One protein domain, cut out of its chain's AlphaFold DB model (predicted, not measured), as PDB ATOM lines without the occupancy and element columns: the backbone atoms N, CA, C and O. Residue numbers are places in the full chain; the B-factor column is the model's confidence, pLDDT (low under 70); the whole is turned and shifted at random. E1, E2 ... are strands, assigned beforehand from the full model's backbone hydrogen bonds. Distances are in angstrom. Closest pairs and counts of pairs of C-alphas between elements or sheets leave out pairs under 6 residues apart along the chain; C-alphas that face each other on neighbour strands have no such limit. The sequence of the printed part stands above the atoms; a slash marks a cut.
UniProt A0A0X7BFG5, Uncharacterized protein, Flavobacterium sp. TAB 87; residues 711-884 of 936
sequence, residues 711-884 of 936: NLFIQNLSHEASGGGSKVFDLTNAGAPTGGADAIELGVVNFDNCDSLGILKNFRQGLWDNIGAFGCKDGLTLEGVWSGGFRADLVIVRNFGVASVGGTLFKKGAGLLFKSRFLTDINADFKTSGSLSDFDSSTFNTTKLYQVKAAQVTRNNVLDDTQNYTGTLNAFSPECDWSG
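Overview. This is residues 711 to 884 of the 936 residues of an uncharacterized protein of Flavobacterium sp. TAB 87 (UniProt A0A0X7BFG5). The chain is wound in stacked turns, a solenoid of parallel strands: E1, E3, E5 and E7 lie side by side and each bends sharply, giving the larger sheet two walls, while the row E2, E4, E6, E8, E11 is a further wall partly face to face with it. In the later turns the two walls of the larger sheet continue as separate short strands, E9, E12 and E14 in one and E10 and E13 in the other. The printed part has 174 residues, no named helix and fourteen named strands, E1 to E14 in order along the chain; the class is all strand, with 84 residues, under half, in named strands. The larger sheet of nine strands is branched, the smaller has the order E2 E4 E6 E8 E11, and both are parallel. The whole is compact, with a radius of gyration of the C-alphas of 14.8 A, and it is rounded, spanning 42 by 38 by 27 A.

Arrangement. The larger sheet branches at E7, residues 789 to 800, which bends by 80 degrees at residue 794. On one side of E7 lies E5, residues 765 to 774, parallel at 10 degrees, with N 768 and O 791 within hydrogen-bond range at 2.8 A. On the other side lie E9, residues 822 to 824, with N 792 and O 823 at 2.8 A, and E10, residues 827 to 830, with N 797 and O 827 at 2.9 A. This pairing is staggered, and E9 runs on into E10 across a break of 2 residues, at 94 degrees. E5 bends by 79 degrees at residue 770, and on the other side of E5 from E7 lies E3, residues 743 to 752, parallel to E5 and bending by 85 degrees at residue 748; N 746 and O 767 are within hydrogen-bond range at 2.8 A. The edge strand E1, residues 712 to 720, bends by 102 degrees at residue 716 and is parallel to E3, with N 719 and O 750 at 2.8 A. E12, residues 850 to 853, is the neighbour of E9, with N 851 and O 822 at 2.8 A. The other edge strands are E13, residues 856 to 859, beside E10 with N 828 and O 856 at 2.8 A, and E14, residues 880 to 883, beside E12 with N 881 and O 850 at 2.9 A. The smaller sheet holds E2, residues 727 to 732, E4, residues 756 to 761, E6, residues 780 to 783, E8, residues 808 to 812, and E11, residues 835 to 837. Its N and O pairs include N 729 and O 757 at 2.9 A, N 781 and O 758 at 2.8 A, N 811 and O 780 at 2.8 A, and N 810 and O 836 at 2.9 A. The two sheets form a sandwich, two sheets face to face, their facing parts 10.6 A centre to centre and their best planes 12 degrees apart.

Along the chain. E1 begins at C-alpha 712, (-29.262, 28.523, -23.557), and is 17.7 A long. E3 measures 22.9 A, E5 23.8 A and E7 23.9 A; C-alpha 789, where E7 begins, is at (-18.094, 18.685, -19.167). E2 is 14.0 A and E4 15.2 A long. E14 ends at C-alpha 883, (-19.448, 5.789, -5.468).

Size, cuts and confidence. The two C-alphas farthest apart, those of Gly 735 and Val 862, are 42.9 A from each other. The printed part has no cut. The links E11 to E12, 12 residues, and E13 to E14, 20 residues, are long. The mean pLDDT of the printed part is 92.9; residues 736 to 739 and 803 to 805 are under 70.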
ATOM      1  N   ASN A 711     -25.468  30.683 -25.856       96.38
ATOM      2  CA  ASN A 711     -25.916  30.087 -24.587       96.38
ATOM      3  C   ASN A 711     -27.420  29.773 -24.581       96.38
ATOM      4  O   ASN A 711     -28.205  30.494 -25.188       96.38
ATOM      5  N   LEU A 712     -27.843  28.752 -23.837       97.88
ATOM      6  CA  LEU A 712     -29.262  28.523 -23.557       97.88
ATOM      7  C   LEU A 712     -29.477  28.303 -22.062       97.88
ATOM      8  O   LEU A 712     -28.975  27.335 -21.495       97.88
ATOM      9  N   PHE A 713     -30.255  29.186 -21.445       98.38
ATOM     10  CA  PHE A 713     -30.628  29.101 -20.038       98.38
ATOM     11  C   PHE A 713     -32.134  28.917 -19.907       98.38
ATOM     12  O   PHE A 713     -32.897  29.732 -20.425       98.38
ATOM     13  N   ILE A 714     -32.556  27.850 -19.227       98.56
ATOM     14  CA  ILE A 714     -33.973  27.535 -19.004       98.56
ATOM     15  C   ILE A 714     -34.240  27.375 -17.511       98.56
ATOM     16  O   ILE A 714     -33.525  26.632 -16.841       98.56
ATOM     17  N   GLN A 715     -35.271  28.043 -16.995       98.00
ATOM     18  CA  GLN A 715     -35.641  27.984 -15.578       98.00
ATOM     19  C   GLN A 715     -37.151  27.799 -15.361       98.00
ATOM     20  O   GLN A 715     -37.947  28.464 -16.016       98.00
ATOM     21  N   ASN A 716     -37.560  26.980 -14.387       97.94
ATOM     22  CA  ASN A 716     -38.954  26.873 -13.906       97.94
ATOM     23  C   ASN A 716     -40.001  26.605 -15.012       97.94
ATOM     24  O   ASN A 716     -41.045  27.265 -15.057       97.94
ATOM     25  N   LEU A 717     -39.720  25.673 -15.926       97.69
ATOM     26  CA  LEU A 717     -40.510  25.468 -17.146       97.69
ATOM     27  C   LEU A 717     -40.681  23.979 -17.480       97.69
ATOM     28  O   LEU A 717     -39.753  23.199 -17.280       97.69
ATOM     29  N   SER A 718     -41.836  23.599 -18.030       98.25
ATOM     30  CA  SER A 718     -42.076  22.246 -18.556       98.25
ATOM     31  C   SER A 718     -42.052  22.185 -20.087       98.25
ATOM     32  O   SER A 718     -42.492  23.112 -20.776       98.25
ATOM     33  N   HIS A 719     -41.614  21.053 -20.636       98.31
ATOM     34  CA  HIS A 719     -41.545  20.788 -22.072       98.31
ATOM     35  C   HIS A 719     -42.195  19.456 -22.418       98.31
ATOM     36  O   HIS A 719     -41.901  18.439 -21.801       98.31
ATOM     37  N   GLU A 720     -43.013  19.449 -23.469       97.69
ATOM     38  CA  GLU A 720     -43.621  18.232 -24.011       97.69
ATOM     39  C   GLU A 720     -43.387  18.160 -25.520       97.69
ATOM     40  O   GLU A 720     -43.963  18.936 -26.279       97.69
ATOM     41  N   ALA A 721     -42.578  17.207 -25.979       97.19
ATOM     42  CA  ALA A 721     -42.367  16.921 -27.400       97.19
ATOM     43  C   ALA A 721     -42.938  15.536 -27.749       97.19
ATOM     44  O   ALA A 721     -42.190  14.611 -28.048       97.19
ATOM     45  N   SER A 722     -44.256  15.363 -27.629       95.38
ATOM     46  CA  SER A 722     -44.915  14.043 -27.623       95.38
ATOM     47  C   SER A 722     -45.287  13.484 -29.002       95.38
ATOM     48  O   SER A 722     -45.657  12.312 -29.120       95.38
ATOM     49  N   GLY A 723     -45.172  14.284 -30.066       93.19
ATOM     50  CA  GLY A 723     -45.369  13.797 -31.432       93.19
ATOM     51  C   GLY A 723     -44.292  12.789 -31.847       93.19
ATOM     52  O   GLY A 723     -43.134  12.915 -31.464       93.19
ATOM     53  N   GLY A 724     -44.645  11.780 -32.648       92.44
ATOM     54  CA  GLY A 724     -43.659  10.797 -33.120       92.44
ATOM     55  C   GLY A 724     -42.537  11.457 -33.931       92.44
ATOM     56  O   GLY A 724     -42.820  12.212 -34.861       92.44
ATOM     57  N   GLY A 725     -41.279  11.193 -33.578       92.00
ATOM     58  CA  GLY A 725     -40.100  11.833 -34.168       92.00
ATOM     59  C   GLY A 725     -39.834  13.258 -33.671       92.00
ATOM     60  O   GLY A 725     -38.911  13.907 -34.167       92.00
ATOM     61  N   SER A 726     -40.635  13.773 -32.736       95.75
ATOM     62  CA  SER A 726     -40.454  15.117 -32.188       95.75
ATOM     63  C   SER A 726     -39.325  15.165 -31.168       95.75
ATOM     64  O   SER A 726     -39.024  14.192 -30.477       95.75
ATOM     65  N   LYS A 727     -38.695  16.332 -31.057       96.75
ATOM     66  CA  LYS A 727     -37.565  16.551 -30.155       96.75
ATOM     67  C   LYS A 727     -37.633  17.912 -29.485       96.75
ATOM     68  O   LYS A 727     -38.098  18.888 -30.074       96.75
ATOM     69  N   VAL A 728     -37.143  17.987 -28.250       98.56
ATOM     70  CA  VAL A 728     -37.048  19.270 -27.541       98.56
ATOM     71  C   VAL A 728     -35.932  20.128 -28.139       98.56
ATOM     72  O   VAL A 728     -36.170  21.287 -28.470       98.56
ATOM     73  N   PHE A 729     -34.742  19.558 -28.341       98.62
ATOM     74  CA  PHE A 729     -33.562  20.283 -28.810       98.62
ATOM     75  C   PHE A 729     -33.080  19.822 -30.190       98.62
ATOM     76  O   PHE A 729     -32.960  18.630 -30.477       98.62
ATOM     77  N   ASP A 730     -32.728  20.785 -31.035       97.56
ATOM     78  CA  ASP A 730     -31.951  20.594 -32.258       97.56
ATOM     79  C   ASP A 730     -30.903  21.706 -32.375       97.56
ATOM     80  O   ASP A 730     -31.034  22.643 -33.170       97.56
ATOM     81  N   LEU A 731     -29.908  21.661 -31.484       97.69
ATOM     82  CA  LEU A 731     -29.012  22.789 -31.238       97.69
ATOM     83  C   LEU A 731     -27.559  22.453 -31.566       97.69
ATOM     84  O   LEU A 731     -26.946  21.561 -30.975       97.69
ATOM     85  N   THR A 732     -26.982  23.247 -32.464       95.94
ATOM     86  CA  THR A 732     -25.535  23.311 -32.692       95.94
ATOM     87  C   THR A 732     -25.001  24.650 -32.204       95.94
ATOM     88  O   THR A 732     -25.550  25.696 -32.548       95.94
ATOM     89  N   ASN A 733     -23.928  24.634 -31.417       95.00
ATOM     90  CA  ASN A 733     -23.269  25.862 -30.987       95.00
ATOM     91  C   ASN A 733     -22.530  26.563 -32.148       95.00
ATOM     92  O   ASN A 733     -21.933  25.898 -32.998       95.00
ATOM     93  N   ALA A 734     -22.529  27.899 -32.160       86.56
ATOM     94  CA  ALA A 734     -21.915  28.714 -33.212       86.56
ATOM     95  C   ALA A 734     -20.381  28.573 -33.326       86.56
ATOM     96  O   ALA A 734     -19.814  28.803 -34.389       86.56
ATOM     97  N   GLY A 735     -19.701  28.132 -32.261       71.19
ATOM     98  CA  GLY A 735     -18.260  27.844 -32.226       71.19
ATOM     99  C   GLY A 735     -17.866  26.428 -32.675       71.19
ATOM    100  O   GLY A 735     -16.750  25.977 -32.401       71.19
ATOM    101  N   ALA A 736     -18.765  25.682 -33.323       66.06
ATOM    102  CA  ALA A 736     -18.442  24.378 -33.897       66.06
ATOM    103  C   ALA A 736     -17.354  24.502 -34.994       66.06
ATOM    104  O   ALA A 736     -17.428  25.413 -35.816       66.06
ATOM    105  N   PRO A 737     -16.362  23.586 -35.072       60.81
ATOM    106  CA  PRO A 737     -16.299  22.282 -34.406       60.81
ATOM    107  C   PRO A 737     -15.375  22.197 -33.171       60.81
ATOM    108  O   PRO A 737     -15.142  21.095 -32.684       60.81
ATOM    109  N   THR A 738     -14.813  23.295 -32.648       63.66
ATOM    110  CA  THR A 738     -13.718  23.229 -31.646       63.66
ATOM    111  C   THR A 738     -14.153  23.076 -30.180       63.66
ATOM    112  O   THR A 738     -13.309  23.138 -29.285       63.66
ATOM    113  N   GLY A 739     -15.439  22.823 -29.928       63.66
ATOM    114  CA  GLY A 739     -16.049  22.951 -28.603       63.66
ATOM    115  C   GLY A 739     -16.263  24.431 -28.303       63.66
ATOM    116  O   GLY A 739     -15.305  25.166 -28.075       63.66
ATOM    117  N   GLY A 740     -17.516  24.866 -28.399       74.88
ATOM    118  CA  GLY A 740     -17.942  26.250 -28.251       74.88
ATOM    119  C   GLY A 740     -17.544  26.883 -26.925       74.88
ATOM    120  O   GLY A 740     -17.098  26.200 -26.003       74.88
ATOM    121  N   ALA A 741     -17.723  28.199 -26.812       87.50
ATOM    122  CA  ALA A 741     -17.557  28.913 -25.545       87.50
ATOM    123  C   ALA A 741     -18.817  28.833 -24.661       87.50
ATOM    124  O   ALA A 741     -18.735  29.013 -23.443       87.50
ATOM    125  N   ASP A 742     -19.965  28.525 -25.262       95.44
ATOM    126  CA  ASP A 742     -21.267  28.662 -24.620       95.44
ATOM    127  C   ASP A 742     -21.708  27.424 -23.839       95.44
ATOM    128  O   ASP A 742     -21.234  26.304 -24.051       95.44
ATOM    129  N   ALA A 743     -22.643  27.647 -22.926       95.88
ATOM    130  CA  ALA A 743     -23.229  26.653 -22.049       95.88
ATOM    131  C   ALA A 743     -24.713  26.432 -22.355       95.88
ATOM    132  O   ALA A 743     -25.401  27.308 -22.882       95.88
ATOM    133  N   ILE A 744     -25.206  25.264 -21.951       97.69
ATOM    134  CA  ILE A 744     -26.635  25.006 -21.794       97.69
ATOM    135  C   ILE A 744     -26.921  24.636 -20.344       97.69
ATOM    136  O   ILE A 744     -26.383  23.653 -19.837       97.69
ATOM    137  N   GLU A 745     -27.737  25.436 -19.668       98.12
ATOM    138  CA  GLU A 745     -28.012  25.263 -18.241       98.12
ATOM    139  C   GLU A 745     -29.516  25.292 -17.986       98.12
ATOM    140  O   GLU A 745     -30.211  26.248 -18.333       98.12
ATOM    141  N   LEU A 746     -30.019  24.207 -17.403       98.50
ATOM    142  CA  LEU A 746     -31.424  23.999 -17.091       98.50
ATOM    143  C   LEU A 746     -31.571  23.888 -15.574       98.50
ATOM    144  O   LEU A 746     -30.884  23.074 -14.957       98.50
ATOM    145  N   GLY A 747     -32.464  24.687 -14.994       97.75
ATOM    146  CA  GLY A 747     -32.780  24.671 -13.569       97.75
ATOM    147  C   GLY A 747     -34.278  24.527 -13.339       97.75
ATOM    148  O   GLY A 747     -35.056  25.304 -13.882       97.75
ATOM    149  N   VAL A 748     -34.710  23.553 -12.539       97.88
ATOM    150  CA  VAL A 748     -36.141  23.337 -12.253       97.88
ATOM    151  C   VAL A 748     -36.929  23.180 -13.566       97.88
ATOM    152  O   VAL A 748     -37.755  24.020 -13.924       97.88
ATOM    153  N   VAL A 749     -36.638  22.123 -14.331       98.31
ATOM    154  CA  VAL A 749     -37.267  21.856 -15.645       98.31
ATOM    155  C   VAL A 749     -37.828  20.439 -15.711       98.31
ATOM    156  O   VAL A 749     -37.156  19.494 -15.308       98.31
ATOM    157  N   ASN A 750     -39.029  20.287 -16.274       98.06
ATOM    158  CA  ASN A 750     -39.618  18.975 -16.552       98.06
ATOM    159  C   ASN A 750     -39.672  18.693 -18.052       98.06
ATOM    160  O   ASN A 750     -40.097  19.527 -18.847       98.06
ATOM    161  N   PHE A 751     -39.307  17.473 -18.420       98.00
ATOM    162  CA  PHE A 751     -39.577  16.880 -19.716       98.00
ATOM    163  C   PHE A 751     -40.681  15.841 -19.556       98.00
ATOM    164  O   PHE A 751     -40.476  14.795 -18.937       98.00
ATOM    165  N   ASP A 752     -41.840  16.124 -20.136       96.31
ATOM    166  CA  ASP A 752     -43.048  15.329 -19.976       96.31
ATOM    167  C   ASP A 752     -43.406  14.653 -21.300       96.31
ATOM    168  O   ASP A 752     -43.592  15.308 -22.323       96.31
ATOM    169  N   ASN A 753     -43.500  13.322 -21.300       95.38
ATOM    170  CA  ASN A 753     -43.957  12.502 -22.432       95.38
ATOM    171  C   ASN A 753     -43.224  12.761 -23.765       95.38
ATOM    172  O   ASN A 753     -43.775  12.519 -24.841       95.38
ATOM    173  N   CYS A 754     -41.984  13.251 -23.712       96.00
ATOM    174  CA  CYS A 754     -41.187  13.531 -24.901       96.00
ATOM    175  C   CYS A 754     -40.842  12.252 -25.677       96.00
ATOM    176  O   CYS A 754     -40.410  11.255 -25.095       96.00
ATOM    177  N   ASP A 755     -40.965  12.298 -27.003       94.94
ATOM    178  CA  ASP A 755     -40.478  11.248 -27.901       94.94
ATOM    179  C   ASP A 755     -38.938  11.207 -27.877       94.94
ATOM    180  O   ASP A 755     -38.348  10.139 -27.735       94.94
ATOM    181  N   SER A 756     -38.291  12.379 -27.874       95.50
ATOM    182  CA  SER A 756     -36.859  12.552 -27.612       95.50
ATOM    183  C   SER A 756     -36.571  13.910 -26.961       95.50
ATOM    184  O   SER A 756     -37.266  14.897 -27.224       95.50
ATOM    185  N   LEU A 757     -35.512  14.007 -26.149       98.06
ATOM    186  CA  LEU A 757     -35.000  15.317 -25.721       98.06
ATOM    187  C   LEU A 757     -34.179  15.989 -26.829       98.06
ATOM    188  O   LEU A 757     -34.068  17.209 -26.847       98.06
ATOM    189  N   GLY A 758     -33.687  15.232 -27.809       97.69
ATOM    190  CA  GLY A 758     -33.041  15.772 -29.002       97.69
ATOM    191  C   GLY A 758     -31.520  15.855 -28.909       97.69
ATOM    192  O   GLY A 758     -30.899  15.055 -28.218       97.69
ATOM    193  N   ILE A 759     -30.912  16.775 -29.662       98.00
ATOM    194  CA  ILE A 759     -29.458  16.838 -29.884       98.00
ATOM    195  C   ILE A 759     -28.888  18.170 -29.391       98.00
ATOM    196  O   ILE A 759     -29.404  19.239 -29.724       98.00
ATOM    197  N   LEU A 760     -27.767  18.088 -28.669       97.69
ATOM    198  CA  LEU A 760     -26.910  19.217 -28.315       97.69
ATOM    199  C   LEU A 760     -25.491  18.964 -28.815       97.69
ATOM    200  O   LEU A 760     -24.853  17.975 -28.442       97.69
ATOM    201  N   LYS A 761     -24.976  19.875 -29.639       96.19
ATOM    202  CA  LYS A 761     -23.699  19.694 -30.330       96.19
ATOM    203  C   LYS A 761     -22.704  20.813 -30.046       96.19
ATOM    204  O   LYS A 761     -22.997  21.981 -30.296       96.19
ATOM    205  N   ASN A 762     -21.489  20.424 -29.644       94.31
ATOM    206  CA  ASN A 762     -20.326  21.301 -29.454       94.31
ATOM    207  C   ASN A 762     -20.529  22.444 -28.442       94.31
ATOM    208  O   ASN A 762     -19.926  23.502 -28.602       94.31
ATOM    209  N   PHE A 763     -21.341  22.264 -27.403       95.81
ATOM    210  CA  PHE A 763     -21.359  23.209 -26.282       95.81
ATOM    211  C   PHE A 763     -20.131  23.002 -25.387       95.81
ATOM    212  O   PHE A 763     -19.596  21.898 -25.288       95.81
ATOM    213  N   ARG A 764     -19.682  24.063 -24.708       95.19
ATOM    214  CA  ARG A 764     -18.587  23.986 -23.735       95.19
ATOM    215  C   ARG A 764     -18.966  23.066 -22.586       95.19
ATOM    216  O   ARG A 764     -18.212  22.158 -22.240       95.19
ATOM    217  N   GLN A 765     -20.109  23.354 -21.973       95.62
ATOM    218  CA  GLN A 765     -20.575  22.716 -20.753       95.62
ATOM    219  C   GLN A 765     -22.093  22.565 -20.751       95.62
ATOM    220  O   GLN A 765     -22.797  23.359 -21.379       95.62
ATOM    221  N   GLY A 766     -22.580  21.570 -20.016       97.69
ATOM    222  CA  GLY A 766     -23.999  21.388 -19.732       97.69
ATOM    223  C   GLY A 766     -24.266  21.287 -18.235       97.69
ATOM    224  O   GLY A 766     -23.486  20.664 -17.510       97.69
ATOM    225  N   LEU A 767     -25.360  21.890 -17.781       98.50
ATOM    226  CA  LEU A 767     -25.844  21.780 -16.410       98.50
ATOM    227  C   LEU A 767     -27.333  21.452 -16.411       98.50
ATOM    228  O   LEU A 767     -28.136  22.135 -17.036       98.50
ATOM    229  N   TRP A 768     -27.679  20.418 -15.669       98.50
ATOM    230  CA  TRP A 768     -29.020  20.057 -15.256       98.50
ATOM    231  C   TRP A 768     -29.048  20.159 -13.733       98.50
ATOM    232  O   TRP A 768     -28.232  19.523 -13.069       98.50
ATOM    233  N   ASP A 769     -29.953  20.975 -13.210       98.00
ATOM    234  CA  ASP A 769     -30.199  21.166 -11.784       98.00
ATOM    235  C   ASP A 769     -31.702  21.029 -11.533       98.00
ATOM    236  O   ASP A 769     -32.498  21.800 -12.067       98.00
ATOM    237  N   ASN A 770     -32.102  20.024 -10.756       97.56
ATOM    238  CA  ASN A 770     -33.505  19.739 -10.452       97.56
ATOM    239  C   ASN A 770     -34.347  19.497 -11.720       97.56
ATOM    240  O   ASN A 770     -35.191  20.310 -12.108       97.56
ATOM    241  N   ILE A 771     -34.076  18.378 -12.394       98.19
ATOM    242  CA  ILE A 771     -34.717  18.015 -13.666       98.19
ATOM    243  C   ILE A 771     -35.640  16.813 -13.495       98.19
ATOM    244  O   ILE A 771     -35.228  15.785 -12.958       98.19
ATOM    245  N   GLY A 772     -36.858  16.903 -14.022       97.81
ATOM    246  CA  GLY A 772     -37.764  15.770 -14.188       97.81
ATOM    247  C   GLY A 772     -37.737  15.229 -15.617       97.81
ATOM    248  O   GLY A 772     -37.878  15.994 -16.565       97.81
ATOM    249  N   ALA A 773     -37.593  13.917 -15.798       96.81
ATOM    250  CA  ALA A 773     -37.864  13.249 -17.075       96.81
ATOM    251  C   ALA A 773     -38.933  12.172 -16.867       96.81
ATOM    252  O   ALA A 773     -38.665  11.083 -16.341       96.81
ATOM    253  N   PHE A 774     -40.165  12.495 -17.252       95.25
ATOM    254  CA  PHE A 774     -41.352  11.716 -16.931       95.25
ATOM    255  C   PHE A 774     -42.021  11.199 -18.199       95.25
ATOM    256  O   PHE A 774     -42.466  11.961 -19.050       95.25
ATOM    257  N   GLY A 775     -42.095   9.875 -18.344       93.19
ATOM    258  CA  GLY A 775     -42.765   9.257 -19.492       93.19
ATOM    259  C   GLY A 775     -42.040   9.429 -20.833       93.19
ATOM    260  O   GLY A 775     -42.615   9.106 -21.870       93.19
ATOM    261  N   CYS A 776     -40.802   9.938 -20.847       94.62
ATOM    262  CA  CYS A 776     -40.057  10.135 -22.089       94.62
ATOM    263  C   CYS A 776     -39.640   8.794 -22.720       94.62
ATOM    264  O   CYS A 776     -39.245   7.848 -22.025       94.62
ATOM    265  N   LYS A 777     -39.703   8.711 -24.052       93.75
ATOM    266  CA  LYS A 777     -39.317   7.506 -24.798       93.75
ATOM    267  C   LYS A 777     -37.811   7.396 -24.991       93.75
ATOM    268  O   LYS A 777     -37.290   6.297 -24.832       93.75
ATOM    269  N   ASP A 778     -37.144   8.501 -25.313       94.19
ATOM    270  CA  ASP A 778     -35.693   8.587 -25.477       94.19
ATOM    271  C   ASP A 778     -35.149   9.891 -24.869       94.19
ATOM    272  O   ASP A 778     -35.903  10.807 -24.527       94.19
ATOM    273  N   GLY A 779     -33.832   9.953 -24.694       95.50
ATOM    274  CA  GLY A 779     -33.163  11.012 -23.952       95.50
ATOM    275  C   GLY A 779     -32.481  12.057 -24.821       95.50
ATOM    276  O   GLY A 779     -32.928  12.397 -25.920       95.50
ATOM    277  N   LEU A 780     -31.402  12.600 -24.268       98.00
ATOM    278  CA  LEU A 780     -30.595  13.677 -24.816       98.00
ATOM    279  C   LEU A 780     -29.355  13.113 -25.509       98.00
ATOM    280  O   LEU A 780     -28.547  12.425 -24.889       98.00
ATOM    281  N   THR A 781     -29.168  13.456 -26.778       98.19
ATOM    282  CA  THR A 781     -27.976  13.115 -27.558       98.19
ATOM    283  C   THR A 781     -26.938  14.221 -27.446       98.19
ATOM    284  O   THR A 781     -27.205  15.380 -27.766       98.19
ATOM    285  N   LEU A 782     -25.735  13.852 -27.017       98.19
ATOM    286  CA  LEU A 782     -24.602  14.752 -26.852       98.19
ATOM    287  C   LEU A 782     -23.611  14.504 -27.992       98.19
ATOM    288  O   LEU A 782     -23.157  13.378 -28.198       98.19
ATOM    289  N   GLU A 783     -23.272  15.553 -28.740       96.75
ATOM    290  CA  GLU A 783     -22.363  15.486 -29.888       96.75
ATOM    291  C   GLU A 783     -21.166  16.422 -29.756       96.75
ATOM    292  O   GLU A 783     -21.254  17.515 -29.185       96.75
ATOM    293  N   GLY A 784     -20.059  16.018 -30.379       94.81
ATOM    294  CA  GLY A 784     -18.863  16.838 -30.503       94.81
ATOM    295  C   GLY A 784     -18.064  17.017 -29.209       94.81
ATOM    296  O   GLY A 784     -18.146  16.219 -28.278       94.81
ATOM    297  N   VAL A 785     -17.234  18.060 -29.159       93.25
ATOM    298  CA  VAL A 785     -16.267  18.260 -28.067       93.25
ATOM    299  C   VAL A 785     -16.864  19.118 -26.950       93.25
ATOM    300  O   VAL A 785     -17.231  20.264 -27.188       93.25
ATOM    301  N   TRP A 786     -16.856  18.595 -25.720       94.62
ATOM    302  CA  TRP A 786     -17.338  19.257 -24.501       94.62
ATOM    303  C   TRP A 786     -16.165  19.512 -23.553       94.62
ATOM    304  O   TRP A 786     -15.704  18.621 -22.831       94.62
ATOM    305  N   SER A 787     -15.626  20.731 -23.582       92.69
ATOM    306  CA  SER A 787     -14.410  21.083 -22.838       92.69
ATOM    307  C   SER A 787     -14.640  21.329 -21.342       92.69
ATOM    308  O   SER A 787     -13.752  21.051 -20.540       92.69
ATOM    309  N   GLY A 788     -15.827  21.802 -20.963       93.62
ATOM    310  CA  GLY A 788     -16.259  22.057 -19.588       93.62
ATOM    311  C   GLY A 788     -16.971  20.880 -18.915       93.62
ATOM    312  O   GLY A 788     -16.979  20.809 -17.686       93.62
ATOM    313  N   GLY A 789     -17.451  19.899 -19.687       95.19
ATOM    314  CA  GLY A 789     -18.094  18.685 -19.167       95.19
ATOM    315  C   GLY A 789     -19.617  18.801 -19.087       95.19
ATOM    316  O   GLY A 789     -20.211  19.683 -19.701       95.19
ATOM    317  N   PHE A 790     -20.257  17.907 -18.338       98.25
ATOM    318  CA  PHE A 790     -21.704  17.928 -18.126       98.25
ATOM    319  C   PHE A 790     -22.022  17.537 -16.683       98.25
ATOM    320  O   PHE A 790     -21.473  16.560 -16.176       98.25
ATOM    321  N   ARG A 791     -22.909  18.267 -16.008       98.38
ATOM    322  CA  ARG A 791     -23.401  17.886 -14.680       98.38
ATOM    323  C   ARG A 791     -24.914  17.753 -14.693       98.38
ATOM    324  O   ARG A 791     -25.595  18.665 -15.134       98.38
ATOM    325  N   ALA A 792     -25.404  16.635 -14.180       98.38
ATOM    326  CA  ALA A 792     -26.812  16.328 -13.991       98.38
ATOM    327  C   ALA A 792     -27.097  16.065 -12.512       98.38
ATOM    328  O   ALA A 792     -26.960  14.932 -12.051       98.38
ATOM    329  N   ASP A 793     -27.454  17.133 -11.802       97.31
ATOM    330  CA  ASP A 793     -27.722  17.188 -10.364       97.31
ATOM    331  C   ASP A 793     -29.231  17.142 -10.092       97.31
ATOM    332  O   ASP A 793     -30.018  17.774 -10.805       97.31
ATOM    333  N   LEU A 794     -29.642  16.423  -9.047       96.69
ATOM    334  CA  LEU A 794     -31.033  16.338  -8.591       96.69
ATOM    335  C   LEU A 794     -32.009  15.933  -9.710       96.69
ATOM    336  O   LEU A 794     -33.086  16.504  -9.872       96.69
ATOM    337  N   VAL A 795     -31.627  14.935 -10.506       98.12
ATOM    338  CA  VAL A 795     -32.449  14.460 -11.626       98.12
ATOM    339  C   VAL A 795     -33.379  13.338 -11.174       98.12
ATOM    340  O   VAL A 795     -32.933  12.352 -10.588       98.12
ATOM    341  N   ILE A 796     -34.669  13.454 -11.490       98.19
ATOM    342  CA  ILE A 796     -35.685  12.433 -11.227       98.19
ATOM    343  C   ILE A 796     -36.192  11.881 -12.554       98.19
ATOM    344  O   ILE A 796     -36.716  12.610 -13.391       98.19
ATOM    345  N   VAL A 797     -36.095  10.564 -12.725       97.44
ATOM    346  CA  VAL A 797     -36.558   9.885 -13.942       97.44
ATOM    347  C   VAL A 797     -37.575   8.819 -13.590       97.44
ATOM    348  O   VAL A 797     -37.305   7.948 -12.762       97.44
ATOM    349  N   ARG A 798     -38.759   8.878 -14.202       94.94
ATOM    350  CA  ARG A 798     -39.819   7.876 -14.010       94.94
ATOM    351  C   ARG A 798     -40.448   7.519 -15.340       94.94
ATOM    352  O   ARG A 798     -40.677   8.379 -16.186       94.94
ATOM    353  N   ASN A 799     -40.798   6.245 -15.488       90.50
ATOM    354  CA  ASN A 799     -41.475   5.743 -16.683       90.50
ATOM    355  C   ASN A 799     -40.710   6.045 -17.990       90.50
ATOM    356  O   ASN A 799     -41.319   6.331 -19.014       90.50
ATOM    357  N   PHE A 800     -39.378   6.006 -17.942       93.38
ATOM    358  CA  PHE A 800     -38.517   6.341 -19.074       93.38
ATOM    359  C   PHE A 800     -38.134   5.099 -19.885       93.38
ATOM    360  O   PHE A 800     -37.899   4.028 -19.315       93.38
ATOM    361  N   GLY A 801     -38.017   5.246 -21.206       85.94
ATOM    362  CA  GLY A 801     -37.577   4.164 -22.091       85.94
ATOM    363  C   GLY A 801     -38.689   3.172 -22.439       85.94
ATOM    364  O   GLY A 801     -38.435   1.981 -22.577       85.94
ATOM    365  N   VAL A 802     -39.934   3.652 -22.558       71.06
ATOM    366  CA  VAL A 802     -41.151   2.849 -22.823       71.06
ATOM    367  C   VAL A 802     -41.272   2.310 -24.262       71.06
ATOM    368  O   VAL A 802     -42.254   1.641 -24.582       71.06
ATOM    369  N   ALA A 803     -40.312   2.586 -25.151       62.25
ATOM    370  CA  ALA A 803     -40.338   2.123 -26.541       62.25
ATOM    371  C   ALA A 803     -39.809   0.682 -26.704       62.25
ATOM    372  O   ALA A 803     -38.934   0.232 -25.965       62.25
ATOM    373  N   SER A 804     -40.270  -0.016 -27.748       51.38
ATOM    374  CA  SER A 804     -39.856  -1.381 -28.127       51.38
ATOM    375  C   SER A 804     -38.356  -1.548 -28.437       51.38
ATOM    376  O   SER A 804     -37.888  -2.678 -28.534       51.38
ATOM    377  N   VAL A 805     -37.607  -0.447 -28.561       53.75
ATOM    378  CA  VAL A 805     -36.159  -0.409 -28.843       53.75
ATOM    379  C   VAL A 805     -35.287   0.023 -27.655       53.75
ATOM    380  O   VAL A 805     -34.073  -0.101 -27.748       53.75
ATOM    381  N   GLY A 806     -35.876   0.451 -26.529       73.69
ATOM    382  CA  GLY A 806     -35.122   0.980 -25.383       73.69
ATOM    383  C   GLY A 806     -34.594   2.396 -25.610       73.69
ATOM    384  O   GLY A 806     -33.994   2.687 -26.638       73.69
ATOM    385  N   GLY A 807     -34.866   3.294 -24.662       89.81
ATOM    386  CA  GLY A 807     -34.376   4.677 -24.690       89.81
ATOM    387  C   GLY A 807     -33.132   4.858 -23.828       89.81
ATOM    388  O   GLY A 807     -33.024   4.235 -22.769       89.81
ATOM    389  N   THR A 808     -32.241   5.758 -24.233       95.06
ATOM    390  CA  THR A 808     -31.020   6.109 -23.495       95.06
ATOM    391  C   THR A 808     -31.130   7.548 -23.007       95.06
ATOM    392  O   THR A 808     -31.280   8.457 -23.819       95.06
ATOM    393  N   LEU A 809     -31.032   7.786 -21.695       97.25
ATOM    394  CA  LEU A 809     -31.172   9.140 -21.141       97.25
ATOM    395  C   LEU A 809     -30.061  10.089 -21.611       97.25
ATOM    396  O   LEU A 809     -30.355  11.203 -22.039       97.25
ATOM    397  N   PHE A 810     -28.806   9.644 -21.559       98.12
ATOM    398  CA  PHE A 810     -27.649  10.387 -22.058       98.12
ATOM    399  C   PHE A 810     -26.959   9.609 -23.170       98.12
ATOM    400  O   PHE A 810     -26.209   8.664 -22.924       98.12
ATOM    401  N   LYS A 811     -27.234  10.010 -24.404       96.69
ATOM    402  CA  LYS A 811     -26.848   9.286 -25.606       96.69
ATOM    403  C   LYS A 811     -25.587   9.862 -26.239       96.69
ATOM    404  O   LYS A 811     -25.462  11.075 -26.424       96.69
ATOM    405  N   LYS A 812     -24.667   8.988 -26.624       96.94
ATOM    406  CA  LYS A 812     -23.491   9.285 -27.427       96.94
ATOM    407  C   LYS A 812     -23.921   9.555 -28.864       96.94
ATOM    408  O   LYS A 812     -24.389   8.660 -29.564       96.94
ATOM    409  N   GLY A 813     -23.714  10.780 -29.328       96.38
ATOM    410  CA  GLY A 813     -23.828  11.111 -30.744       96.38
ATOM    411  C   GLY A 813     -22.467  11.227 -31.437       96.38
ATOM    412  O   GLY A 813     -21.421  10.824 -30.911       96.38
ATOM    413  N   ALA A 814     -22.468  11.766 -32.656       94.88
ATOM    414  CA  ALA A 814     -21.278  11.823 -33.493       94.88
ATOM    415  C   ALA A 814     -20.143  12.646 -32.851       94.88
ATOM    416  O   ALA A 814     -20.309  13.812 -32.486       94.88
ATOM    417  N   GLY A 815     -18.959  12.033 -32.744       93.31
ATOM    418  CA  GLY A 815     -17.736  12.699 -32.285       93.31
ATOM    419  C   GLY A 815     -17.764  13.181 -30.832       93.31
ATOM    420  O   GLY A 815     -16.997  14.084 -30.505       93.31
ATOM    421  N   LEU A 816     -18.643  12.625 -29.986       96.38
ATOM    422  CA  LEU A 816     -18.719  13.003 -28.577       96.38
ATOM    423  C   LEU A 816     -17.378  12.774 -27.864       96.38
ATOM    424  O   LEU A 816     -16.868  11.653 -27.841       96.38
ATOM    425  N   LEU A 817     -16.846  13.834 -27.256       95.25
ATOM    426  CA  LEU A 817     -15.644  13.807 -26.428       95.25
ATOM    427  C   LEU A 817     -15.771  14.788 -25.258       95.25
ATOM    428  O   LEU A 817     -15.704  16.004 -25.448       95.25
ATOM    429  N   PHE A 818     -15.852  14.270 -24.037       96.69
ATOM    430  CA  PHE A 818     -15.716  15.058 -22.817       96.69
ATOM    431  C   PHE A 818     -14.237  15.242 -22.456       96.69
ATOM    432  O   PHE A 818     -13.504  14.270 -22.259       96.69
ATOM    433  N   LYS A 819     -13.792  16.504 -22.338       92.94
ATOM    434  CA  LYS A 819     -12.456  16.850 -21.804       92.94
ATOM    435  C   LYS A 819     -12.462  17.172 -20.306       92.94
ATOM    436  O   LYS A 819     -11.410  17.425 -19.727       92.94
ATOM    437  N   SER A 820     -13.646  17.185 -19.708       94.50
ATOM    438  CA  SER A 820     -13.912  17.400 -18.288       94.50
ATOM    439  C   SER A 820     -14.969  16.385 -17.837       94.50
ATOM    440  O   SER A 820     -15.366  15.508 -18.598       94.50
ATOM    441  N   ARG A 821     -15.395  16.451 -16.579       95.62
ATOM    442  CA  ARG A 821     -16.250  15.433 -15.960       95.62
ATOM    443  C   ARG A 821     -17.658  15.425 -16.561       95.62
ATOM    444  O   ARG A 821     -18.251  16.485 -16.749       95.62
ATOM    445  N   PHE A 822     -18.197  14.229 -16.778       98.31
ATOM    446  CA  PHE A 822     -19.634  13.984 -16.768       98.31
ATOM    447  C   PHE A 822     -20.004  13.522 -15.355       98.31
ATOM    448  O   PHE A 822     -19.474  12.507 -14.910       98.31
ATOM    449  N   LEU A 823     -20.874  14.233 -14.639       98.19
ATOM    450  CA  LEU A 823     -21.281  13.885 -13.271       98.19
ATOM    451  C   LEU A 823     -22.797  13.771 -13.153       98.19
ATOM    452  O   LEU A 823     -23.501  14.658 -13.628       98.19
ATOM    453  N   THR A 824     -23.296  12.747 -12.457       98.38
ATOM    454  CA  THR A 824     -24.706  12.689 -12.047       98.38
ATOM    455  C   THR A 824     -24.950  11.996 -10.703       98.38
ATOM    456  O   THR A 824     -24.227  11.060 -10.354       98.38
ATOM    457  N   ASP A 825     -25.981  12.444  -9.982       97.19
ATOM    458  CA  ASP A 825     -26.515  11.878  -8.730       97.19
ATOM    459  C   ASP A 825     -27.968  11.380  -8.855       97.19
ATOM    460  O   ASP A 825     -28.730  11.298  -7.893       97.19
ATOM    461  N   ILE A 826     -28.338  11.033 -10.086       97.56
ATOM    462  CA  ILE A 826     -29.693  10.726 -10.530       97.56
ATOM    463  C   ILE A 826     -30.474   9.735  -9.654       97.56
ATOM    464  O   ILE A 826     -29.973   8.696  -9.222       97.56
ATOM    465  N   ASN A 827     -31.770  10.010  -9.506       97.94
ATOM    466  CA  ASN A 827     -32.778   9.091  -9.000       97.94
ATOM    467  C   ASN A 827     -33.668   8.608 -10.159       97.94
ATOM    468  O   ASN A 827     -34.655   9.261 -10.516       97.94
ATOM    469  N   ALA A 828     -33.342   7.461 -10.750       96.44
ATOM    470  CA  ALA A 828     -33.987   6.945 -11.953       96.44
ATOM    471  C   ALA A 828     -34.663   5.583 -11.758       96.44
ATOM    472  O   ALA A 828     -34.059   4.647 -11.245       96.44
ATOM    473  N   ASP A 829     -35.881   5.460 -12.292       94.19
ATOM    474  CA  ASP A 829     -36.511   4.178 -12.608       94.19
ATOM    475  C   ASP A 829     -36.675   4.035 -14.127       94.19
ATOM    476  O   ASP A 829     -37.495   4.719 -14.753       94.19
ATOM    477  N   PHE A 830     -35.888   3.138 -14.718       93.50
ATOM    478  CA  PHE A 830     -35.931   2.824 -16.145       93.50
ATOM    479  C   PHE A 830     -36.900   1.674 -16.435       93.50
ATOM    480  O   PHE A 830     -37.030   0.735 -15.649       93.50
ATOM    481  N   LYS A 831     -37.552   1.688 -17.602       90.44
ATOM    482  CA  LYS A 831     -38.297   0.519 -18.096       90.44
ATOM    483  C   LYS A 831     -37.367  -0.569 -18.633       90.44
ATOM    484  O   LYS A 831     -36.152  -0.396 -18.685       90.44
ATOM    485  N   THR A 832     -37.933  -1.720 -19.005       85.50
ATOM    486  CA  THR A 832     -37.212  -2.974 -19.309       85.50
ATOM    487  C   THR A 832     -35.986  -2.810 -20.213       85.50
ATOM    488  O   THR A 832     -34.991  -3.481 -19.981       85.50
ATOM    489  N   SER A 833     -36.013  -1.897 -21.183       80.69
ATOM    490  CA  SER A 833     -34.921  -1.649 -22.135       80.69
ATOM    491  C   SER A 833     -34.276  -0.259 -22.006       80.69
ATOM    492  O   SER A 833     -33.460   0.114 -22.840       80.69
ATOM    493  N   GLY A 834     -34.623   0.526 -20.979       89.62
ATOM    494  CA  GLY A 834     -34.059   1.864 -20.767       89.62
ATOM    495  C   GLY A 834     -32.628   1.846 -20.214       89.62
ATOM    496  O   GLY A 834     -32.249   0.937 -19.475       89.62
ATOM    497  N   SER A 835     -31.823   2.854 -20.518       92.56
ATOM    498  CA  SER A 835     -30.459   2.985 -19.995       92.56
ATOM    499  C   SER A 835     -30.172   4.415 -19.534       92.56
ATOM    500  O   SER A 835     -30.790   5.383 -19.984       92.56
ATOM    501  N   LEU A 836     -29.223   4.544 -18.606       95.81
ATOM    502  CA  LEU A 836     -28.704   5.832 -18.159       95.81
ATOM    503  C   LEU A 836     -27.865   6.477 -19.263       95.81
ATOM    504  O   LEU A 836     -28.023   7.663 -19.545       95.81
ATOM    505  N   SER A 837     -26.976   5.703 -19.878       96.69
ATOM    506  CA  SER A 837     -26.126   6.163 -20.971       96.69
ATOM    507  C   SER A 837     -25.686   5.011 -21.872       96.69
ATOM    508  O   SER A 837     -25.790   3.840 -21.508       96.69
ATOM    509  N   ASP A 838     -25.159   5.345 -23.044       95.88
ATOM    510  CA  ASP A 838     -24.498   4.416 -23.969       95.88
ATOM    511  C   ASP A 838     -23.051   4.844 -24.280       95.88
ATOM    512  O   ASP A 838     -22.492   4.517 -25.329       95.88
ATOM    513  N   PHE A 839     -22.426   5.571 -23.349       97.19
ATOM    514  CA  PHE A 839     -21.039   6.002 -23.471       97.19
ATOM    515  C   PHE A 839     -20.069   4.812 -23.577       97.19
ATOM    516  O   PHE A 839     -20.322   3.697 -23.111       97.19
ATOM    517  N   ASP A 840     -18.917   5.079 -24.185       95.75
ATOM    518  CA  ASP A 840     -17.804   4.144 -24.350       95.75
ATOM    519  C   ASP A 840     -16.462   4.831 -24.051       95.75
ATOM    520  O   ASP A 840     -16.403   6.037 -23.800       95.75
ATOM    521  N   SER A 841     -15.358   4.083 -24.096       94.00
ATOM    522  CA  SER A 841     -14.026   4.624 -23.793       94.00
ATOM    523  C   SER A 841     -13.604   5.778 -24.708       94.00
ATOM    524  O   SER A 841     -12.823   6.624 -24.288       94.00
ATOM    525  N   SER A 842     -14.132   5.880 -25.938       94.69
ATOM    526  CA  SER A 842     -13.794   7.004 -26.825       94.69
ATOM    527  C   SER A 842     -14.471   8.313 -26.407       94.69
ATOM    528  O   SER A 842     -14.162   9.363 -26.964       94.69
ATOM    529  N   THR A 843     -15.425   8.247 -25.478       97.25
ATOM    530  CA  THR A 843     -16.225   9.385 -25.012       97.25
ATOM    531  C   THR A 843     -15.451  10.273 -24.030       97.25
ATOM    532  O   THR A 843     -15.777  11.449 -23.880       97.25
ATOM    533  N   PHE A 844     -14.403   9.753 -23.385       96.31
ATOM    534  CA  PHE A 844     -13.641  10.451 -22.346       96.31
ATOM    535  C   PHE A 844     -12.149  10.494 -22.686       96.31
ATOM    536  O   PHE A 844     -11.579   9.517 -23.159       96.31
ATOM    537  N   ASN A 845     -11.490  11.627 -22.432       89.19
ATOM    538  CA  ASN A 845     -10.064  11.796 -22.748       89.19
ATOM    539  C   ASN A 845      -9.102  11.322 -21.641       89.19
ATOM    540  O   ASN A 845      -7.892  11.294 -21.861       89.19
ATOM    541  N   THR A 846      -9.606  11.018 -20.444       89.81
ATOM    542  CA  THR A 846      -8.805  10.551 -19.307       89.81
ATOM    543  C   THR A 846      -9.650   9.728 -18.334       89.81
ATOM    544  O   THR A 846     -10.869   9.609 -18.465       89.81
ATOM    545  N   THR A 847      -8.983   9.142 -17.345       92.06
ATOM    546  CA  THR A 847      -9.590   8.303 -16.312       92.06
ATOM    547  C   THR A 847     -10.490   9.110 -15.374       92.06
ATOM    548  O   THR A 847     -10.219  10.285 -15.120       92.06
ATOM    549  N   LYS A 848     -11.490   8.456 -14.774       93.31
ATOM    550  CA  LYS A 848     -12.362   9.006 -13.716       93.31
ATOM    551  C   LYS A 848     -13.211  10.228 -14.100       93.31
ATOM    552  O   LYS A 848     -13.666  10.960 -13.217       93.31
ATOM    553  N   LEU A 849     -13.428  10.469 -15.394       95.56
ATOM    554  CA  LEU A 849     -14.289  11.557 -15.861       95.56
ATOM    555  C   LEU A 849     -15.773  11.202 -15.879       95.56
ATOM    556  O   LEU A 849     -16.582  12.123 -15.804       95.56
ATOM    557  N   TYR A 850     -16.142   9.922 -15.944       97.25
ATOM    558  CA  TYR A 850     -17.535   9.501 -15.862       97.25
ATOM    559  C   TYR A 850     -17.927   9.193 -14.416       97.25
ATOM    560  O   TYR A 850     -17.638   8.123 -13.878       97.25
ATOM    561  N   GLN A 851     -18.574  10.152 -13.767       97.12
ATOM    562  CA  GLN A 851     -18.868  10.127 -12.341       97.12
ATOM    563  C   GLN A 851     -20.361   9.894 -12.118       97.12
ATOM    564  O   GLN A 851     -21.196  10.709 -12.500       97.12
ATOM    565  N   VAL A 852     -20.698   8.785 -11.465       96.94
ATOM    566  CA  VAL A 852     -22.062   8.495 -11.009       96.94
ATOM    567  C   VAL A 852     -21.994   8.333  -9.500       96.94
ATOM    568  O   VAL A 852     -21.304   7.435  -9.005       96.94
ATOM    569  N   LYS A 853     -22.590   9.270  -8.770       95.88
ATOM    570  CA  LYS A 853     -22.326   9.482  -7.345       95.88
ATOM    571  C   LYS A 853     -23.633   9.561  -6.580       95.88
ATOM    572  O   LYS A 853     -24.464  10.372  -6.938       95.88
ATOM    573  N   ALA A 854     -23.791   8.789  -5.509       96.19
ATOM    574  CA  ALA A 854     -25.015   8.794  -4.699       96.19
ATOM    575  C   ALA A 854     -26.318   8.540  -5.494       96.19
ATOM    576  O   ALA A 854     -27.401   8.886  -5.032       96.19
ATOM    577  N   ALA A 855     -26.220   7.921  -6.674       96.81
ATOM    578  CA  ALA A 855     -27.359   7.683  -7.545       96.81
ATOM    579  C   ALA A 855     -28.247   6.551  -7.011       96.81
ATOM    580  O   ALA A 855     -27.757   5.570  -6.443       96.81
ATOM    581  N   GLN A 856     -29.548   6.649  -7.266       96.50
ATOM    582  CA  GLN A 856     -30.514   5.583  -7.037       96.50
ATOM    583  C   GLN A 856     -31.074   5.138  -8.384       96.50
ATOM    584  O   GLN A 856     -31.807   5.889  -9.021       96.50
ATOM    585  N   VAL A 857     -30.723   3.932  -8.825       95.31
ATOM    586  CA  VAL A 857     -31.102   3.432 -10.152       95.31
ATOM    587  C   VAL A 857     -31.838   2.108 -10.023       95.31
ATOM    588  O   VAL A 857     -31.321   1.155  -9.450       95.31
ATOM    589  N   THR A 858     -33.044   2.039 -10.575       94.19
ATOM    590  CA  THR A 858     -33.830   0.806 -10.678       94.19
ATOM    591  C   THR A 858     -34.229   0.530 -12.119       94.19
ATOM    592  O   THR A 858     -34.280   1.426 -12.967       94.19
ATOM    593  N   ARG A 859     -34.534  -0.737 -12.407       91.81
ATOM    594  CA  ARG A 859     -35.234  -1.146 -13.626       91.81
ATOM    595  C   ARG A 859     -36.566  -1.768 -13.238       91.81
ATOM    596  O   ARG A 859     -36.586  -2.759 -12.518       91.81
ATOM    597  N   ASN A 860     -37.679  -1.205 -13.701       90.88
ATOM    598  CA  ASN A 860     -39.029  -1.630 -13.315       90.88
ATOM    599  C   ASN A 860     -39.215  -1.731 -11.784       90.88
ATOM    600  O   ASN A 860     -39.831  -2.671 -11.287       90.88
ATOM    601  N   ASN A 861     -38.684  -0.753 -11.048       90.50
ATOM    602  CA  ASN A 861     -38.631  -0.675  -9.584       90.50
ATOM    603  C   ASN A 861     -37.823  -1.791  -8.896       90.50
ATOM    604  O   ASN A 861     -37.940  -1.975  -7.686       90.50
ATOM    605  N   VAL A 862     -36.995  -2.526  -9.639       91.31
ATOM    606  CA  VAL A 862     -36.085  -3.543  -9.104       91.31
ATOM    607  C   VAL A 862     -34.664  -2.975  -9.055       91.31
ATOM    608  O   VAL A 862     -34.199  -2.371 -10.024       91.31
ATOM    609  N   LEU A 863     -33.998  -3.134  -7.907       90.50
ATOM    610  CA  LEU A 863     -32.584  -2.792  -7.711       90.50
ATOM    611  C   LEU A 863     -31.676  -3.881  -8.302       90.50
ATOM    612  O   LEU A 863     -32.085  -5.034  -8.408       90.50
ATOM    613  N   ASP A 864     -30.431  -3.513  -8.612       83.81
ATOM    614  CA  ASP A 864     -29.351  -4.433  -8.998       83.81
ATOM    615  C   ASP A 864     -29.688  -5.309 -10.215       83.81
ATOM    616  O   ASP A 864     -29.466  -6.523 -10.230       83.81
ATOM    617  N   ASP A 865     -30.225  -4.684 -11.263       84.06
ATOM    618  CA  ASP A 865     -30.510  -5.369 -12.518       84.06
ATOM    619  C   ASP A 865     -29.237  -5.973 -13.139       84.06
ATOM    620  O   ASP A 865     -28.134  -5.427 -13.055       84.06
ATOM    621  N   THR A 866     -29.390  -7.130 -13.785       83.69
ATOM    622  CA  THR A 866     -28.258  -7.827 -14.418       83.69
ATOM    623  C   THR A 866     -27.736  -7.118 -15.669       83.69
ATOM    624  O   THR A 866     -26.590  -7.354 -16.062       83.69
ATOM    625  N   GLN A 867     -28.545  -6.261 -16.304       85.56
ATOM    626  CA  GLN A 867     -28.148  -5.507 -17.487       85.56
ATOM    627  C   GLN A 867     -27.454  -4.207 -17.098       85.56
ATOM    628  O   GLN A 867     -27.854  -3.495 -16.178       85.56
ATOM    629  N   ASN A 868     -26.419  -3.864 -17.856       87.69
ATOM    630  CA  ASN A 868     -25.671  -2.644 -17.621       87.69
ATOM    631  C   ASN A 868     -26.497  -1.399 -17.986       87.69
ATOM    632  O   ASN A 868     -27.047  -1.314 -19.083       87.69
ATOM    633  N   TYR A 869     -26.538  -0.404 -17.097       92.38
ATOM    634  CA  TYR A 869     -27.246   0.858 -17.339       92.38
ATOM    635  C   TYR A 869     -26.454   1.849 -18.204       92.38
ATOM    636  O   TYR A 869     -27.015   2.856 -18.622       92.38
ATOM    637  N   THR A 870     -25.168   1.599 -18.455       93.69
ATOM    638  CA  THR A 870     -24.224   2.576 -19.030       93.69
ATOM    639  C   THR A 870     -23.510   2.059 -20.285       93.69
ATOM    640  O   THR A 870     -22.313   2.277 -20.477       93.69
ATOM    641  N   GLY A 871     -24.225   1.308 -21.126       88.00
ATOM    642  CA  GLY A 871     -23.710   0.801 -22.397       88.00
ATOM    643  C   GLY A 871     -22.542  -0.170 -22.226       88.00
ATOM    644  O   GLY A 871     -22.693  -1.242 -21.635       88.00
ATOM    645  N   THR A 872     -21.374   0.189 -22.767       92.31
ATOM    646  CA  THR A 872     -20.166  -0.657 -22.716       92.31
ATOM    647  C   THR A 872     -19.278  -0.373 -21.503       92.31
ATOM    648  O   THR A 872     -18.543  -1.260 -21.064       92.31
ATOM    649  N   LEU A 873     -19.363   0.832 -20.928       93.50
ATOM    650  CA  LEU A 873     -18.622   1.197 -19.722       93.50
ATOM    651  C   LEU A 873     -19.261   0.567 -18.493       93.50
ATOM    652  O   LEU A 873     -20.482   0.529 -18.372       93.50
ATOM    653  N   ASN A 874     -18.446   0.099 -17.558       91.00
ATOM    654  CA  ASN A 874     -18.908  -0.483 -16.302       91.00
ATOM    655  C   ASN A 874     -18.049   0.013 -15.128       91.00
ATOM    656  O   ASN A 874     -17.081   0.743 -15.318       91.00
ATOM    657  N   ALA A 875     -18.376  -0.417 -13.907       88.81
ATOM    658  CA  ALA A 875     -17.720   0.054 -12.683       88.81
ATOM    659  C   ALA A 875     -16.192  -0.160 -12.647       88.81
ATOM    660  O   ALA A 875     -15.514   0.473 -11.836       88.81
ATOM    661  N   PHE A 876     -15.655  -1.036 -13.500       88.56
ATOM    662  CA  PHE A 876     -14.228  -1.342 -13.611       88.56
ATOM    663  C   PHE A 876     -13.526  -0.594 -14.752       88.56
ATOM    664  O   PHE A 876     -12.300  -0.659 -14.853       88.56
ATOM    665  N   SER A 877     -14.269   0.102 -15.614       91.75
ATOM    666  CA  SER A 877     -13.698   0.910 -16.689       91.75
ATOM    667  C   SER A 877     -12.879   2.071 -16.102       91.75
ATOM    668  O   SER A 877     -13.358   2.742 -15.184       91.75
ATOM    669  N   PRO A 878     -11.659   2.347 -16.602       91.19
ATOM    670  CA  PRO A 878     -10.776   3.370 -16.032       91.19
ATOM    671  C   PRO A 878     -11.354   4.792 -16.117       91.19
ATOM    672  O   PRO A 878     -10.990   5.664 -15.328       91.19
ATOM    673  N   GLU A 879     -12.268   5.045 -17.050       94.50
ATOM    674  CA  GLU A 879     -12.991   6.304 -17.219       94.50
ATOM    675  C   GLU A 879     -14.023   6.538 -16.104       94.50
ATOM    676  O   GLU A 879     -14.390   7.686 -15.855       94.50
ATOM    677  N   CYS A 880     -14.464   5.484 -15.410       94.44
ATOM    678  CA  CYS A 880     -15.533   5.534 -14.418       94.44
ATOM    679  C   CYS A 880     -15.011   5.815 -13.001       94.44
ATOM    680  O   CYS A 880     -14.011   5.255 -12.552       94.44
ATOM    681  N   ASP A 881     -15.720   6.676 -12.275       94.62
ATOM    682  CA  ASP A 881     -15.526   6.914 -10.844       94.62
ATOM    683  C   ASP A 881     -16.886   6.931 -10.145       94.62
ATOM    684  O   ASP A 881     -17.514   7.975  -9.954       94.62
ATOM    685  N   TRP A 882     -17.379   5.748  -9.794       94.56
ATOM    686  CA  TRP A 882     -18.711   5.560  -9.228       94.56
ATOM    687  C   TRP A 882     -18.649   5.299  -7.725       94.56
ATOM    688  O   TRP A 882     -17.855   4.476  -7.276       94.56
ATOM    689  N   SER A 883     -19.461   5.989  -6.924       94.31
ATOM    690  CA  SER A 883     -19.448   5.789  -5.468       94.31
ATOM    691  C   SER A 883     -20.754   6.184  -4.794       94.31
ATOM    692  O   SER A 883     -21.334   7.213  -5.125       94.31
ATOM    693  N   GLY A 884     -21.152   5.428  -3.770       93.25
ATOM    694  CA  GLY A 884     -22.356   5.707  -2.983       93.25
ATOM    695  C   GLY A 884     -23.666   5.393  -3.706       93.25
ATOM    696  O   GLY A 884     -24.715   5.784  -3.215       93.25
TER     697      GLY A 884